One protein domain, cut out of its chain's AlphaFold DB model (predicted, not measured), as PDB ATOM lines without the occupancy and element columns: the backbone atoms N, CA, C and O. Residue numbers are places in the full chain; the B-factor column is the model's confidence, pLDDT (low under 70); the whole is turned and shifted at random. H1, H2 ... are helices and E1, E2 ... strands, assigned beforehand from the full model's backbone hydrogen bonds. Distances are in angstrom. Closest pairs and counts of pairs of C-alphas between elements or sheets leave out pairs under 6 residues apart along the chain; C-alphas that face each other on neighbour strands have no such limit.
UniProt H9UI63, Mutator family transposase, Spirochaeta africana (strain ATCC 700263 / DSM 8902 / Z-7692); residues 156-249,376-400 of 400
ATOM      1  N   GLY A 156      79.487 119.457 755.559       90.00
ATOM      2  CA  GLY A 156      80.723 118.951 756.157       90.00
ATOM      3  C   GLY A 156      80.922 117.434 756.020       90.00
ATOM      4  O   GLY A 156      80.532 116.822 755.022       90.00
ATOM      5  N   GLN A 157      81.598 116.838 757.008       92.81
ATOM      6  CA  GLN A 157      82.061 115.449 756.957       92.81
ATOM      7  C   GLN A 157      80.979 114.469 757.432       92.81
ATOM      8  O   GLN A 157      80.670 114.399 758.623       92.81
ATOM      9  N   ILE A 158      80.445 113.658 756.518       94.75
ATOM     10  CA  ILE A 158      79.393 112.672 756.801       94.75
ATOM     11  C   ILE A 158      79.897 111.285 756.421       94.75
ATOM     12  O   ILE A 158      80.340 111.075 755.300       94.75
ATOM     13  N   GLN A 159      79.795 110.327 757.343       94.75
ATOM     14  CA  GLN A 159      80.245 108.954 757.133       94.75
ATOM     15  C   GLN A 159      79.206 108.119 756.373       94.75
ATOM     16  O   GLN A 159      79.552 107.378 755.453       94.75
ATOM     17  N   TYR A 160      77.932 108.227 756.754       96.62
ATOM     18  CA  TYR A 160      76.840 107.455 756.157       96.62
ATOM     19  C   TYR A 160      75.712 108.370 755.718       96.62
ATOM     20  O   TYR A 160      75.282 109.225 756.488       96.62
ATOM     21  N   LEU A 161      75.198 108.153 754.510       97.00
ATOM     22  CA  LEU A 161      74.057 108.892 753.977       97.00
ATOM     23  C   LEU A 161      72.885 107.936 753.772       97.00
ATOM     24  O   LEU A 161      73.017 106.907 753.116       97.00
ATOM     25  N   LEU A 162      71.738 108.275 754.345       96.94
ATOM     26  CA  LEU A 162      70.508 107.514 754.227       96.94
ATOM     27  C   LEU A 162      69.480 108.328 753.445       96.94
ATOM     28  O   LEU A 162      69.248 109.500 753.755       96.94
ATOM     29  N   LEU A 163      68.872 107.690 752.450       95.50
ATOM     30  CA  LEU A 163      67.968 108.317 751.491       95.50
ATOM     31  C   LEU A 163      66.681 107.510 751.409       95.50
ATOM     32  O   LEU A 163      66.722 106.284 751.289       95.50
ATOM     33  N   ASP A 164      65.551 108.201 751.481       93.25
ATOM     34  CA  ASP A 164      64.229 107.598 751.344       93.25
ATOM     35  C   ASP A 164      63.206 108.685 750.959       93.25
ATOM     36  O   ASP A 164      63.470 109.889 751.080       93.25
ATOM     37  N   ALA A 165      62.055 108.261 750.447       92.38
ATOM     38  CA  ALA A 165      61.032 109.124 749.888       92.38
ATOM     39  C   ALA A 165      59.626 108.740 750.352       92.38
ATOM     40  O   ALA A 165      59.313 107.597 750.682       92.38
ATOM     41  N   THR A 166      58.715 109.714 750.365       92.12
ATOM     42  CA  THR A 166      57.299 109.441 750.636       92.12
ATOM     43  C   THR A 166      56.368 110.300 749.795       92.12
ATOM     44  O   THR A 166      56.623 111.479 749.568       92.12
ATOM     45  N   TYR A 167      55.241 109.735 749.360       93.44
ATOM     46  CA  TYR A 167      54.288 110.451 748.514       93.44
ATOM     47  C   TYR A 167      53.214 111.192 749.304       93.44
ATOM     48  O   TYR A 167      52.550 110.643 750.194       93.44
ATOM     49  N   LYS A 168      52.951 112.434 748.896       95.25
ATOM     50  CA  LYS A 168      51.917 113.302 749.467       95.25
ATOM     51  C   LYS A 168      51.013 113.880 748.399       95.25
ATOM     52  O   LYS A 168      51.419 114.118 747.269       95.25
ATOM     53  N   SER A 169      49.745 114.048 748.763       95.12
ATOM     54  CA  SER A 169      48.745 114.623 747.868       95.12
ATOM     55  C   SER A 169      48.868 116.144 747.888       95.12
ATOM     56  O   SER A 169      48.685 116.763 748.937       95.12
ATOM     57  N   VAL A 170      49.135 116.736 746.730       95.25
ATOM     58  CA  VAL A 170      49.315 118.179 746.553       95.25
ATOM     59  C   VAL A 170      48.404 118.662 745.432       95.25
ATOM     60  O   VAL A 170      48.211 117.977 744.427       95.25
ATOM     61  N   ARG A 171      47.799 119.835 745.607       93.75
ATOM     62  CA  ARG A 171      47.014 120.495 744.568       93.75
ATOM     63  C   ARG A 171      47.947 121.266 743.636       93.75
ATOM     64  O   ARG A 171      48.698 122.126 744.076       93.75
ATOM     65  N   MET A 172      47.867 120.965 742.345       90.19
ATOM     66  CA  MET A 172      48.561 121.675 741.275       90.19
ATOM     67  C   MET A 172      47.527 122.120 740.240       90.19
ATOM     68  O   MET A 172      46.918 121.298 739.549       90.19
ATOM     69  N   GLY A 173      47.275 123.428 740.179       87.81
ATOM     70  CA  GLY A 173      46.182 123.983 739.381       87.81
ATOM     71  C   GLY A 173      44.829 123.394 739.801       87.81
ATOM     72  O   GLY A 173      44.433 123.479 740.964       87.81
ATOM     73  N   SER A 174      44.121 122.774 738.854       88.50
ATOM     74  CA  SER A 174      42.805 122.157 739.076       88.50
ATOM     75  C   SER A 174      42.854 120.680 739.492       88.50
ATOM     76  O   SER A 174      41.800 120.085 739.717       88.50
ATOM     77  N   ARG A 175      44.043 120.067 739.606       93.06
ATOM     78  CA  ARG A 175      44.196 118.629 739.884       93.06
ATOM     79  C   ARG A 175      44.934 118.373 741.192       93.06
ATOM     80  O   ARG A 175      45.742 119.179 741.645       93.06
ATOM     81  N   VAL A 176      44.646 117.222 741.796       94.44
ATOM     82  CA  VAL A 176      45.413 116.689 742.926       94.44
ATOM     83  C   VAL A 176      46.363 115.634 742.384       94.44
ATOM     84  O   VAL A 176      45.921 114.670 741.764       94.44
ATOM     85  N   VAL A 177      47.656 115.827 742.615       94.31
ATOM     86  CA  VAL A 177      48.723 114.924 742.179       94.31
ATOM     87  C   VAL A 177      49.493 114.398 743.386       94.31
ATOM     88  O   VAL A 177      49.455 114.982 744.471       94.31
ATOM     89  N   LYS A 178      50.167 113.261 743.212       94.62
ATOM     90  CA  LYS A 178      51.115 112.741 744.196       94.62
ATOM     91  C   LYS A 178      52.484 113.351 743.911       94.62
ATOM     92  O   LYS A 178      52.981 113.194 742.806       94.62
ATOM     93  N   GLN A 179      53.059 114.029 744.896       94.44
ATOM     94  CA  GLN A 179      54.442 114.503 744.867       94.44
ATOM     95  C   GLN A 179      55.282 113.712 745.862       94.44
ATOM     96  O   GLN A 179      54.766 113.290 746.901       94.44
ATOM     97  N   ALA A 180      56.548 113.505 745.526       93.81
ATOM     98  CA  ALA A 180      57.513 112.814 746.359       93.81
ATOM     99  C   ALA A 180      58.201 113.821 747.288       93.81
ATOM    100  O   ALA A 180      58.692 114.852 746.841       93.81
ATOM    101  N   VAL A 181      58.228 113.520 748.581       95.31
ATOM    102  CA  VAL A 181      59.068 114.203 749.564       95.31
ATOM    103  C   VAL A 181      60.328 113.368 749.698       95.31
ATOM    104  O   VAL A 181      60.254 112.250 750.207       95.31
ATOM    105  N   LEU A 182      61.441 113.893 749.208       94.94
ATOM    106  CA  LEU A 182      62.748 113.251 749.216       94.94
ATOM    107  C   LEU A 182      63.499 113.726 750.459       94.94
ATOM    108  O   LEU A 182      63.546 114.929 750.712       94.94
ATOM    109  N   VAL A 183      64.054 112.810 751.252       95.38
ATOM    110  CA  VAL A 183      64.722 113.143 752.520       95.38
ATOM    111  C   VAL A 183      66.125 112.553 752.540       95.38
ATOM    112  O   VAL A 183      66.314 111.372 752.246       95.38
ATOM    113  N   ALA A 184      67.096 113.373 752.946       96.12
ATOM    114  CA  ALA A 184      68.485 112.978 753.131       96.12
ATOM    115  C   ALA A 184      68.914 113.144 754.593       96.12
ATOM    116  O   ALA A 184      68.860 114.240 755.153       96.12
ATOM    117  N   ILE A 185      69.368 112.051 755.208       96.56
ATOM    118  CA  ILE A 185      69.867 112.027 756.589       96.56
ATOM    119  C   ILE A 185      71.306 111.525 756.598       96.56
ATOM    120  O   ILE A 185      71.608 110.472 756.045       96.56
ATOM    121  N   GLY A 186      72.185 112.262 757.263       95.56
ATOM    122  CA  GLY A 186      73.587 111.918 757.445       95.56
ATOM    123  C   GLY A 186      73.870 111.383 758.841       95.56
ATOM    124  O   GLY A 186      73.225 111.777 759.813       95.56
ATOM    125  N   VAL A 187      74.873 110.519 758.953       95.69
ATOM    126  CA  VAL A 187      75.535 110.199 760.220       95.69
ATOM    127  C   VAL A 187      77.007 110.575 760.097       95.69
ATOM    128  O   VAL A 187      77.684 110.107 759.182       95.69
ATOM    129  N   ASP A 188      77.484 111.442 760.986       92.94
ATOM    130  CA  ASP A 188      78.876 111.896 761.010       92.94
ATOM    131  C   ASP A 188      79.821 110.848 761.637       92.94
ATOM    132  O   ASP A 188      79.397 109.809 762.149       92.94
ATOM    133  N   TYR A 189      81.124 111.131 761.610       93.06
ATOM    134  CA  TYR A 189      82.158 110.268 762.199       93.06
ATOM    135  C   TYR A 189      82.155 110.249 763.735       93.06
ATOM    136  O   TYR A 189      82.746 109.356 764.349       93.06
ATOM    137  N   ASP A 190      81.495 111.215 764.373       89.94
ATOM    138  CA  ASP A 190      81.234 111.226 765.812       89.94
ATOM    139  C   ASP A 190      80.033 110.340 766.187       89.94
ATOM    140  O   ASP A 190      79.818 110.047 767.367       89.94
ATOM    141  N   GLY A 191      79.294 109.857 765.184       91.06
ATOM    142  CA  GLY A 191      78.108 109.031 765.318       91.06
ATOM    143  C   GLY A 191      76.831 109.829 765.581       91.06
ATOM    144  O   GLY A 191      75.822 109.236 765.979       91.06
ATOM    145  N   ASN A 192      76.840 111.149 765.386       89.38
ATOM    146  CA  ASN A 192      75.646 111.983 765.460       89.38
ATOM    147  C   ASN A 192      74.904 111.956 764.130       89.38
ATOM    148  O   ASN A 192      75.488 111.812 763.060       89.38
ATOM    149  N   ARG A 193      73.586 112.083 764.220       92.69
ATOM    150  CA  ARG A 193      72.684 112.059 763.073       92.69
ATOM    151  C   ARG A 193      72.202 113.470 762.776       92.69
ATOM    152  O   ARG A 193      71.873 114.201 763.706       92.69
ATOM    153  N   HIS A 194      72.117 113.798 761.495       90.00
ATOM    154  CA  HIS A 194      71.773 115.124 760.995       90.00
ATOM    155  C   HIS A 194      70.772 114.983 759.860       90.00
ATOM    156  O   HIS A 194      70.973 114.166 758.959       90.00
ATOM    157  N   VAL A 195      69.704 115.776 759.870       92.12
ATOM    158  CA  VAL A 195      68.929 115.963 758.640       92.12
ATOM    159  C   VAL A 195      69.747 116.886 757.743       92.12
ATOM    160  O   VAL A 195      70.105 117.982 758.163       92.12
ATOM    161  N   LEU A 196      70.063 116.432 756.533       94.38
ATOM    162  CA  LEU A 196      70.887 117.192 755.594       94.38
ATOM    163  C   LEU A 196      70.035 117.979 754.605       94.38
ATOM    164  O   LEU A 196      70.345 119.133 754.315       94.38
ATOM    165  N   ASP A 197      68.978 117.356 754.082       95.19
ATOM    166  CA  ASP A 197      68.083 118.006 753.130       95.19
ATOM    167  C   ASP A 197      66.691 117.370 753.096       95.19
ATOM    168  O   ASP A 197      66.497 116.202 753.456       95.19
ATOM    169  N   VAL A 198      65.731 118.158 752.620       95.12
ATOM    170  CA  VAL A 198      64.398 117.715 752.225       95.12
ATOM    171  C   VAL A 198      63.935 118.510 751.012       95.12
ATOM    172  O   VAL A 198      64.043 119.737 750.980       95.12
ATOM    173  N   GLU A 199      63.378 117.812 750.030       95.00
ATOM    174  CA  GLU A 199      62.903 118.417 748.790       95.00
ATOM    175  C   GLU A 199      61.550 117.840 748.378       95.00
ATOM    176  O   GLU A 199      61.255 116.667 748.630       95.00
ATOM    177  N   VAL A 200      60.715 118.663 747.741       94.88
ATOM    178  CA  VAL A 200      59.425 118.221 747.200       94.88
ATOM    179  C   VAL A 200      59.528 118.155 745.686       94.88
ATOM    180  O   VAL A 200      59.511 119.169 744.995       94.88
ATOM    181  N   ALA A 201      59.574 116.937 745.165       92.25
ATOM    182  CA  ALA A 201      59.723 116.660 743.750       92.25
ATOM    183  C   ALA A 201      58.433 116.100 743.133       92.25
ATOM    184  O   ALA A 201      57.567 115.526 743.800       92.25
ATOM    185  N   CYS A 202      58.304 116.215 741.811       86.75
ATOM    186  CA  CYS A 202      57.166 115.646 741.082       86.75
ATOM    187  C   CYS A 202      57.134 114.109 741.136       86.75
ATOM    188  O   CYS A 202      56.058 113.518 741.109       86.75
ATOM    189  N   ASN A 203      58.301 113.465 741.183       85.50
ATOM    190  CA  ASN A 203      58.479 112.012 741.208       85.50
ATOM    191  C   ASN A 203      59.898 111.658 741.697       85.50
ATOM    192  O   ASN A 203      60.737 112.536 741.876       85.50
ATOM    193  N   GLU A 204      60.185 110.370 741.856       88.06
ATOM    194  CA  GLU A 204      61.507 109.850 742.240       88.06
ATOM    195  C   GLU A 204      62.415 109.564 741.025       88.06
ATOM    196  O   GLU A 204      63.136 108.568 740.969       88.06
ATOM    197  N   THR A 205      62.376 110.413 739.997       88.69
ATOM    198  CA  THR A 205      63.294 110.250 738.858       88.69
ATOM    199  C   THR A 205      64.742 110.505 739.258       88.69
ATOM    200  O   THR A 205      65.043 111.233 740.204       88.69
ATOM    201  N   GLU A 206      65.652 109.933 738.474       90.44
ATOM    202  CA  GLU A 206      67.093 110.142 738.610       90.44
ATOM    203  C   GLU A 206      67.485 111.620 738.628       90.44
ATOM    204  O   GLU A 206      68.356 112.006 739.397       90.44
ATOM    205  N   VAL A 207      66.820 112.457 737.826       91.62
ATOM    206  CA  VAL A 207      67.096 113.898 737.759       91.62
ATOM    207  C   VAL A 207      66.887 114.562 739.121       91.62
ATOM    208  O   VAL A 207      67.771 115.276 739.585       91.62
ATOM    209  N   ASN A 208      65.768 114.268 739.788       91.88
ATOM    210  CA  ASN A 208      65.429 114.880 741.075       91.88
ATOM    211  C   ASN A 208      66.357 114.390 742.195       91.88
ATOM    212  O   ASN A 208      66.810 115.177 743.023       91.88
ATOM    213  N   TRP A 209      66.692 113.096 742.206       94.56
ATOM    214  CA  TRP A 209      67.665 112.569 743.166       94.56
ATOM    215  C   TRP A 209      69.062 113.140 742.934       94.56
ATOM    216  O   TRP A 209      69.730 113.545 743.883       94.56
ATOM    217  N   ARG A 210      69.495 113.224 741.673       93.81
ATOM    218  CA  ARG A 210      70.791 113.791 741.301       93.81
ATOM    219  C   ARG A 210      70.904 115.247 741.735       93.81
ATOM    220  O   ARG A 210      71.954 115.626 742.240       93.81
ATOM    221  N   GLU A 211      69.840 116.032 741.584       93.56
ATOM    222  CA  GLU A 211      69.804 117.421 742.035       93.56
ATOM    223  C   GLU A 211      70.079 117.534 743.542       93.56
ATOM    224  O   GLU A 211      70.993 118.257 743.934       93.56
ATOM    225  N   ILE A 212      69.387 116.754 744.380       93.88
ATOM    226  CA  ILE A 212      69.620 116.743 745.837       93.88
ATOM    227  C   ILE A 212      71.059 116.344 746.164       93.88
ATOM    228  O   ILE A 212      71.736 117.015 746.943       93.88
ATOM    229  N   LEU A 213      71.556 115.258 745.566       95.12
ATOM    230  CA  LEU A 213      72.913 114.782 745.841       95.12
ATOM    231  C   LEU A 213      73.970 115.816 745.425       95.12
ATOM    232  O   LEU A 213      74.924 116.057 746.164       95.12
ATOM    233  N   GLN A 214      73.784 116.480 744.282       95.06
ATOM    234  CA  GLN A 214      74.661 117.559 743.825       95.06
ATOM    235  C   GLN A 214      74.591 118.791 744.732       95.06
ATOM    236  O   GLN A 214      75.626 119.408 744.991       95.06
ATOM    237  N   GLN A 215      73.409 119.141 745.248       94.38
ATOM    238  CA  GLN A 215      73.256 120.228 746.218       94.38
ATOM    239  C   GLN A 215      74.011 119.926 747.518       94.38
ATOM    240  O   GLN A 215      74.741 120.789 748.006       94.38
ATOM    241  N   LEU A 216      73.934 118.695 748.032       95.50
ATOM    242  CA  LEU A 216      74.704 118.278 749.209       95.50
ATOM    243  C   LEU A 216      76.219 118.394 748.980       95.50
ATOM    244  O   LEU A 216      76.933 118.934 749.824       95.50
ATOM    245  N   VAL A 217      76.712 117.947 747.819       94.69
ATOM    246  CA  VAL A 217      78.130 118.089 747.438       94.69
ATOM    247  C   VAL A 217      78.530 119.560 747.342       94.69
ATOM    248  O   VAL A 217      79.555 119.956 747.895       94.69
ATOM    249  N   LYS A 218      77.701 120.402 746.713       94.75
ATOM    250  CA  LYS A 218      77.931 121.852 746.612       94.75
ATOM    251  C   LYS A 218      78.005 122.524 747.989       94.75
ATOM    252  O   LYS A 218      78.783 123.455 748.166       94.75
ATOM    253  N   ARG A 219      77.237 122.029 748.964       94.44
ATOM    254  CA  ARG A 219      77.252 122.467 750.372       94.44
ATOM    255  C   ARG A 219      78.422 121.887 751.184       94.44
ATOM    256  O   ARG A 219      78.498 122.105 752.391       94.44
ATOM    257  N   GLY A 220      79.343 121.159 750.549       93.12
ATOM    258  CA  GLY A 220      80.577 120.671 751.167       93.12
ATOM    259  C   GLY A 220      80.484 119.277 751.788       93.12
ATOM    260  O   GLY A 220      81.286 118.975 752.671       93.12
ATOM    261  N   LEU A 221      79.534 118.436 751.365       94.50
ATOM    262  CA  LEU A 221      79.488 117.022 751.750       94.50
ATOM    263  C   LEU A 221      80.763 116.284 751.301       94.50
ATOM    264  O   LEU A 221      81.086 116.265 750.114       94.50
ATOM    265  N   HIS A 222      81.459 115.643 752.242       91.88
ATOM    266  CA  HIS A 222      82.647 114.822 751.976       91.88
ATOM    267  C   HIS A 222      82.817 113.697 753.012       91.88
ATOM    268  O   HIS A 222      82.149 113.686 754.047       91.88
ATOM    269  N   GLY A 223      83.724 112.750 752.740       89.56
ATOM    270  CA  GLY A 223      84.033 111.644 753.653       89.56
ATOM    271  C   GLY A 223      82.996 110.515 753.676       89.56
ATOM    272  O   GLY A 223      82.949 109.764 754.644       89.56
ATOM    273  N   LEU A 224      82.163 110.371 752.642       93.19
ATOM    274  CA  LEU A 224      81.172 109.295 752.600       93.19
ATOM    275  C   LEU A 224      81.844 107.919 752.507       93.19
ATOM    276  O   LEU A 224      82.670 107.674 751.632       93.19
ATOM    277  N   ALA A 225      81.424 107.001 753.375       92.94
ATOM    278  CA  ALA A 225      81.830 105.600 753.349       92.94
ATOM    279  C   ALA A 225      80.775 104.699 752.694       92.94
ATOM    280  O   ALA A 225      81.131 103.707 752.063       92.94
ATOM    281  N   MET A 226      79.481 105.008 752.857       94.88
ATOM    282  CA  MET A 226      78.386 104.198 752.308       94.88
ATOM    283  C   MET A 226      77.069 104.985 752.214       94.88
ATOM    284  O   MET A 226      76.771 105.802 753.091       94.88
ATOM    285  N   ILE A 227      76.261 104.686 751.192       96.81
ATOM    286  CA  ILE A 227      74.876 105.165 751.047       96.81
ATOM    287  C   ILE A 227      73.900 104.019 751.303       96.81
ATOM    288  O   ILE A 227      74.116 102.904 750.834       96.81
ATOM    289  N   ILE A 228      72.817 104.301 752.026       96.56
ATOM    290  CA  ILE A 228      71.773 103.338 752.375       96.56
ATOM    291  C   ILE A 228      70.427 103.831 751.850       96.56
ATOM    292  O   ILE A 228      69.995 104.934 752.185       96.56
ATOM    293  N   SER A 229      69.742 103.004 751.067       94.88
ATOM    294  CA  SER A 229      68.408 103.321 750.549       94.88
ATOM    295  C   SER A 229      67.585 102.064 750.283       94.88
ATOM    296  O   SER A 229      68.096 100.943 750.361       94.88
ATOM    297  N   ASP A 230      66.305 102.233 749.958       89.19
ATOM    298  CA  ASP A 230      65.563 101.191 749.245       89.19
ATOM    299  C   ASP A 230      65.963 101.158 747.753       89.19
ATOM    300  O   ASP A 230      66.712 102.015 747.267       89.19
ATOM    301  N   ASP A 231      65.496 100.143 747.037       80.88
ATOM    302  CA  ASP A 231      65.700  99.968 745.602       80.88
ATOM    303  C   ASP A 231      64.709 100.793 744.800       80.88
ATOM    304  O   ASP A 231      63.616 100.357 744.433       80.88
ATOM    305  N   HIS A 232      65.142 102.020 744.540       82.44
ATOM    306  CA  HIS A 232      64.544 102.881 743.548       82.44
ATOM    307  C   HIS A 232      65.546 103.081 742.408       82.44
ATOM    308  O   HIS A 232      66.607 103.676 742.604       82.44
ATOM    309  N   SER A 233      65.203 102.636 741.198       83.06
ATOM    310  CA  SER A 233      66.098 102.687 740.030       83.06
ATOM    311  C   SER A 233      66.637 104.095 739.751       83.06
ATOM    312  O   SER A 233      67.832 104.274 739.532       83.06
ATOM    313  N   GLY A 234      65.779 105.116 739.858       86.69
ATOM    314  CA  GLY A 234      66.193 106.516 739.728       86.69
ATOM    315  C   GLY A 234      67.241 106.942 740.763       86.69
ATOM    316  O   GLY A 234      68.168 107.675 740.433       86.69
ATOM    317  N   LEU A 235      67.136 106.449 741.998       89.31
ATOM    318  CA  LEU A 235      68.091 106.766 743.052       89.31
ATOM    319  C   LEU A 235      69.427 106.052 742.823       89.31
ATOM    320  O   LEU A 235      70.476 106.676 742.955       89.31
ATOM    321  N   ARG A 236      69.395 104.774 742.429       90.62
ATOM    322  CA  ARG A 236      70.607 104.005 742.116       90.62
ATOM    323  C   ARG A 236      71.425 104.676 741.014       90.62
ATOM    324  O   ARG A 236      72.610 104.925 741.216       90.62
ATOM    325  N   ASN A 237      70.781 105.053 739.910       91.19
ATOM    326  CA  ASN A 237      71.458 105.745 738.814       91.19
ATOM    327  C   ASN A 237      72.023 107.107 739.256       91.19
ATOM    328  O   ASN A 237      73.126 107.488 738.866       91.19
ATOM    329  N   ALA A 238      71.293 107.842 740.103       93.06
ATOM    330  CA  ALA A 238      71.762 109.119 740.635       93.06
ATOM    331  C   ALA A 238      72.995 108.948 741.536       93.06
ATOM    332  O   ALA A 238      73.934 109.739 741.435       93.06
ATOM    333  N   ILE A 239      73.019 107.909 742.379       92.62
ATOM    334  CA  ILE A 239      74.178 107.568 743.213       92.62
ATOM    335  C   ILE A 239      75.380 107.224 742.334       92.62
ATOM    336  O   ILE A 239      76.452 107.777 742.553       92.62
ATOM    337  N   GLU A 240      75.210 106.374 741.320       91.69
ATOM    338  CA  GLU A 240      76.291 106.005 740.396       91.69
ATOM    339  C   GLU A 240      76.854 107.216 739.641       91.69
ATOM    340  O   GLU A 240      78.067 107.326 739.449       91.69
ATOM    341  N   ALA A 241      75.986 108.157 739.256       92.31
ATOM    342  CA  ALA A 241      76.376 109.365 738.541       92.31
ATOM    343  C   ALA A 241      77.127 110.382 739.418       92.31
ATOM    344  O   ALA A 241      78.048 111.041 738.932       92.31
ATOM    345  N   VAL A 242      76.726 110.558 740.683       93.38
ATOM    346  CA  VAL A 242      77.311 111.574 741.582       93.38
ATOM    347  C   VAL A 242      78.478 111.011 742.399       93.38
ATOM    348  O   VAL A 242      79.450 111.720 742.651       93.38
ATOM    349  N   PHE A 243      78.411 109.735 742.779       92.44
ATOM    350  CA  PHE A 243      79.347 109.066 743.684       92.44
ATOM    351  C   PHE A 243      79.858 107.737 743.099       92.44
ATOM    352  O   PHE A 243      79.618 106.665 743.669       92.44
ATOM    353  N   PRO A 244      80.575 107.773 741.962       89.50
ATOM    354  CA  PRO A 244      81.039 106.560 741.302       89.50
ATOM    355  C   PRO A 244      81.983 105.759 742.210       89.50
ATOM    356  O   PRO A 244      82.964 106.289 742.735       89.50
ATOM    357  N   GLY A 245      81.698 104.463 742.368       86.56
ATOM    358  CA  GLY A 245      82.496 103.537 743.181       86.56
ATOM    359  C   GLY A 245      82.230 103.596 744.690       86.56
ATOM    360  O   GLY A 245      82.891 102.883 745.444       86.56
ATOM    361  N   LEU A 246      81.277 104.413 745.149       91.38
ATOM    362  CA  LEU A 246      80.872 104.427 746.551       91.38
ATOM    363  C   LEU A 246      80.052 103.176 746.896       91.38
ATOM    364  O   LEU A 246      79.231 102.714 746.105       91.38
ATOM    365  N   LEU A 247      80.244 102.645 748.107       92.75
ATOM    366  CA  LEU A 247      79.453 101.516 748.587       92.75
ATOM    367  C   LEU A 247      77.978 101.914 748.699       92.75
ATOM    368  O   LEU A 247      77.621 102.851 749.416       92.75
ATOM    369  N   TRP A 248      77.117 101.148 748.040       94.94
ATOM    370  CA  TRP A 248      75.672 101.250 748.182       94.94
ATOM    371  C   TRP A 248      75.129 100.015 748.894       94.94
ATOM    372  O   TRP A 248      75.459  98.883 748.545       94.94
ATOM    373  N   GLN A 249      74.312 100.242 749.916       95.31
ATOM    374  CA  GLN A 249      73.641  99.218 750.699       95.31
ATOM    375  C   GLN A 249      72.135  99.339 750.489       95.31
ATOM    376  O   GLN A 249      71.499 100.286 750.959       95.31
ATOM    377  N   GLN A 376      70.676 116.664 768.501       69.81
ATOM    378  CA  GLN A 376      71.882 117.273 769.071       69.81
ATOM    379  C   GLN A 376      71.934 117.138 770.600       69.81
ATOM    380  O   GLN A 376      73.015 117.100 771.179       69.81
ATOM    381  N   ASN A 377      70.773 117.002 771.248       65.81
ATOM    382  CA  ASN A 377      70.645 116.837 772.696       65.81
ATOM    383  C   ASN A 377      70.525 115.366 773.134       65.81
ATOM    384  O   ASN A 377      70.444 115.067 774.328       65.81
ATOM    385  N   GLU A 378      70.488 114.428 772.187       75.38
ATOM    386  CA  GLU A 378      70.344 113.003 772.463       75.38
ATOM    387  C   GLU A 378      71.691 112.269 772.526       75.38
ATOM    388  O   GLU A 378      72.748 112.758 772.134       75.38
ATOM    389  N   LYS A 379      71.652 111.016 772.997       81.12
ATOM    390  CA  LYS A 379      72.808 110.122 772.891       81.12
ATOM    391  C   LYS A 379      73.145 109.863 771.421       81.12
ATOM    392  O   LYS A 379      72.253 109.671 770.586       81.12
ATOM    393  N   ARG A 380      74.449 109.751 771.154       87.12
ATOM    394  CA  ARG A 380      75.015 109.418 769.840       87.12
ATOM    395  C   ARG A 380      74.307 108.218 769.217       87.12
ATOM    396  O   ARG A 380      74.003 107.224 769.886       87.12
ATOM    397  N   TYR A 381      74.030 108.319 767.922       91.12
ATOM    398  CA  TYR A 381      73.356 107.266 767.181       91.12
ATOM    399  C   TYR A 381      74.294 106.089 766.912       91.12
ATOM    400  O   TYR A 381      73.886 104.940 767.077       91.12
ATOM    401  N   LEU A 382      75.544 106.346 766.549       93.31
ATOM    402  CA  LEU A 382      76.586 105.331 766.429       93.31
ATOM    403  C   LEU A 382      77.696 105.586 767.456       93.31
ATOM    404  O   LEU A 382      77.848 106.714 767.926       93.31
ATOM    405  N   PRO A 383      78.461 104.554 767.849       90.94
ATOM    406  CA  PRO A 383      79.771 104.803 768.436       90.94
ATOM    407  C   PRO A 383      80.625 105.600 767.441       90.94
ATOM    408  O   PRO A 383      80.464 105.455 766.231       90.94
ATOM    409  N   ALA A 384      81.518 106.446 767.954       86.88
ATOM    410  CA  ALA A 384      82.408 107.212 767.092       86.88
ATOM    411  C   ALA A 384      83.299 106.265 766.278       86.88
ATOM    412  O   ALA A 384      83.744 105.221 766.770       86.88
ATOM    413  N   ALA A 385      83.558 106.641 765.031       79.69
ATOM    414  CA  ALA A 385      84.474 105.912 764.176       79.69
ATOM    415  C   ALA A 385      85.910 106.057 764.699       79.69
ATOM    416  O   ALA A 385      86.345 107.151 765.063       79.69
ATOM    417  N   SER A 386      86.649 104.949 764.712       67.75
ATOM    418  CA  SER A 386      88.068 104.924 765.084       67.75
ATOM    419  C   SER A 386      88.966 105.584 764.036       67.75
ATOM    420  O   SER A 386      90.032 106.083 764.375       67.75
ATOM    421  N   GLU A 387      88.528 105.611 762.777       70.44
ATOM    422  CA  GLU A 387      89.267 106.170 761.647       70.44
ATOM    423  C   GLU A 387      88.436 107.257 760.960       70.44
ATOM    424  O   GLU A 387      87.257 107.051 760.654       70.44
ATOM    425  N   ARG A 388      89.058 108.415 760.716       75.00
ATOM    426  CA  ARG A 388      88.488 109.522 759.938       75.00
ATOM    427  C   ARG A 388      89.341 109.740 758.690       75.00
ATOM    428  O   ARG A 388      90.561 109.847 758.830       75.00
ATOM    429  N   PRO A 389      88.746 109.833 757.491       71.00
ATOM    430  CA  PRO A 389      89.478 110.273 756.317       71.00
ATOM    431  C   PRO A 389      89.893 111.737 756.499       71.00
ATOM    432  O   PRO A 389      89.272 112.484 757.267       71.00
ATOM    433  N   ALA A 390      90.949 112.152 755.799       64.62
ATOM    434  CA  ALA A 390      91.372 113.547 755.800       64.62
ATOM    435  C   ALA A 390      90.221 114.454 755.324       64.62
ATOM    436  O   ALA A 390      89.429 114.061 754.467       64.62
ATOM    437  N   SER A 391      90.148 115.682 755.849       57.75
ATOM    438  CA  SER A 391      89.032 116.631 755.670       57.75
ATOM    439  C   SER A 391      88.712 117.022 754.216       57.75
ATOM    440  O   SER A 391      87.730 117.712 753.978       57.75
ATOM    441  N   ASN A 392      89.523 116.593 753.244       55.94
ATOM    442  CA  ASN A 392      89.375 116.925 751.825       55.94
ATOM    443  C   ASN A 392      89.251 115.681 750.921       55.94
ATOM    444  O   ASN A 392      89.180 115.821 749.699       55.94
ATOM    445  N   GLU A 393      89.248 114.462 751.475       54.84
ATOM    446  CA  GLU A 393      89.046 113.252 750.672       54.84
ATOM    447  C   GLU A 393      87.551 113.086 750.382       54.84
ATOM    448  O   GLU A 393      86.776 112.584 751.196       54.84
ATOM    449  N   ILE A 394      87.142 113.554 749.204       54.03
ATOM    450  CA  ILE A 394      85.767 113.395 748.732       54.03
ATOM    451  C   ILE A 394      85.538 111.923 748.336       54.03
ATOM    452  O   ILE A 394      84.519 111.374 748.730       54.03
ATOM    453  N   TYR A 395      86.520 111.245 747.710       57.34
ATOM    454  CA  TYR A 395      86.483 109.804 747.393       57.34
ATOM    455  C   TYR A 395      87.895 109.212 747.225       57.34
ATOM    456  O   TYR A 395      88.696 109.748 746.459       57.34
ATOM    457  N   ARG A 396      88.197 108.063 747.852       44.22
ATOM    458  CA  ARG A 396      89.325 107.218 747.420       44.22
ATOM    459  C   ARG A 396      88.882 106.381 746.224       44.22
ATOM    460  O   ARG A 396      88.152 105.407 746.380       44.22
ATOM    461  N   LYS A 397      89.404 106.708 745.040       40.12
ATOM    462  CA  LYS A 397      89.627 105.715 743.981       40.12
ATOM    463  C   LYS A 397      90.686 104.729 744.485       40.12
ATOM    464  O   LYS A 397      91.849 104.834 744.115       40.12
ATOM    465  N   ASN A 398      90.303 103.771 745.320       36.47
ATOM    466  CA  ASN A 398      91.080 102.540 745.414       36.47
ATOM    467  C   ASN A 398      90.619 101.658 744.253       36.47
ATOM    468  O   ASN A 398      89.833 100.734 744.428       36.47
ATOM    469  N   VAL A 399      91.046 102.033 743.043       29.84
ATOM    470  CA  VAL A 399      91.042 101.108 741.911       29.84
ATOM    471  C   VAL A 399      92.057 100.035 742.293       29.84
ATOM    472  O   VAL A 399      93.242 100.347 742.413       29.84
ATOM    473  N   ALA A 400      91.563  98.840 742.613       30.73
ATOM    474  CA  ALA A 400      92.392  97.644 742.694       30.73
ATOM    475  C   ALA A 400      92.860  97.248 741.291       30.73
ATOM    476  O   ALA A 400      92.054  97.421 740.343       30.73
TER     477      ALA A 400
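AT A GLANCE: This is residues 156 to 249 and 376 to 400 of the 400 residues of the protein "Mutator family transposase" of Spirochaeta africana (strain ATCC 700263 / DSM 8902 / Z-7692) (UniProt H9UI63). A twisted sheet of five strands has two helices, H1 and H2, side by side over one face; its long hairpin E1 and E2 runs on past the other strands as an arm, and an unnamed tail, residues 376 to 400, passes near the other end. The printed part has 119 residues, in the order E1, E2, E3, H1, E4, H2, E5. The sheet, E3 E2 E1 E4 E5, is mixed, and the class is mixed, helices and strands. The whole is compact, with a radius of gyration of the C-alphas of 15.7 A and spans of 54 by 40 by 24 A.

IN THESE COORDINATES: E1, residues 158 to 172, begins at C-alpha (79.393, 112.672, 756.801), measures 35.7 A and bends by 69 degrees at residue 169. E2, residues 175 to 188, measures 41.2 A, and E3, residues 193 to 201, 23.7 A. H1, residues 206 to 218, measures 17.8 A. E4 is residues 226 to 229, H2 233 to 242, 14.4 A, and E5 247 to 249, ending at C-alpha (73.641, 99.218, 750.699).

HOW THE PARTS SIT: E1, E2 and E3 form a meander, each the antiparallel neighbour of the one before; N 168 and O 179 are 2.8 A apart, N 182 and O 199 2.8 A. E4 is parallel to E1, with N 228 and O 161 at 2.8 A, and to E5, with N 249 and O 227 at 2.8 A. H1 and H2 are on the same face, making two layers, helices over a sheet. H1 lies over E3 and E2; the closest C-alphas of E3 and H1, Ala 201 and Asn 208, are 6.5 A apart. H2 lies over E4, along the strands at 15 degrees on the local plane, which only just has a fit, to 6 C-alphas. The helices touch, closest at the C-alphas of Glu 206 and Gly 234, 3.9 A, the same way at a shallow tilt of 34 degrees, only just short of steep. E4, H2, E5 is a strand-helix-strand unit, parallel neighbours joined through a helix, and E3, H1, E4 a split one, with E2 and E1 between its strands; both crossovers are right-handed. In H1 and H2 every O i to N i+4 pair is within hydrogen-bond range.

THE WHOLE: The C-alphas of Ser 174 and Ala 400, the two farthest apart, are 55.4 A apart. Residues 250 to 375 are not printed; C-alphas 249 and 376 are 25.8 A apart. No link between named elements is long. The pLDDT is under 70 at residues 376 to 377, 386 and 390 to 400.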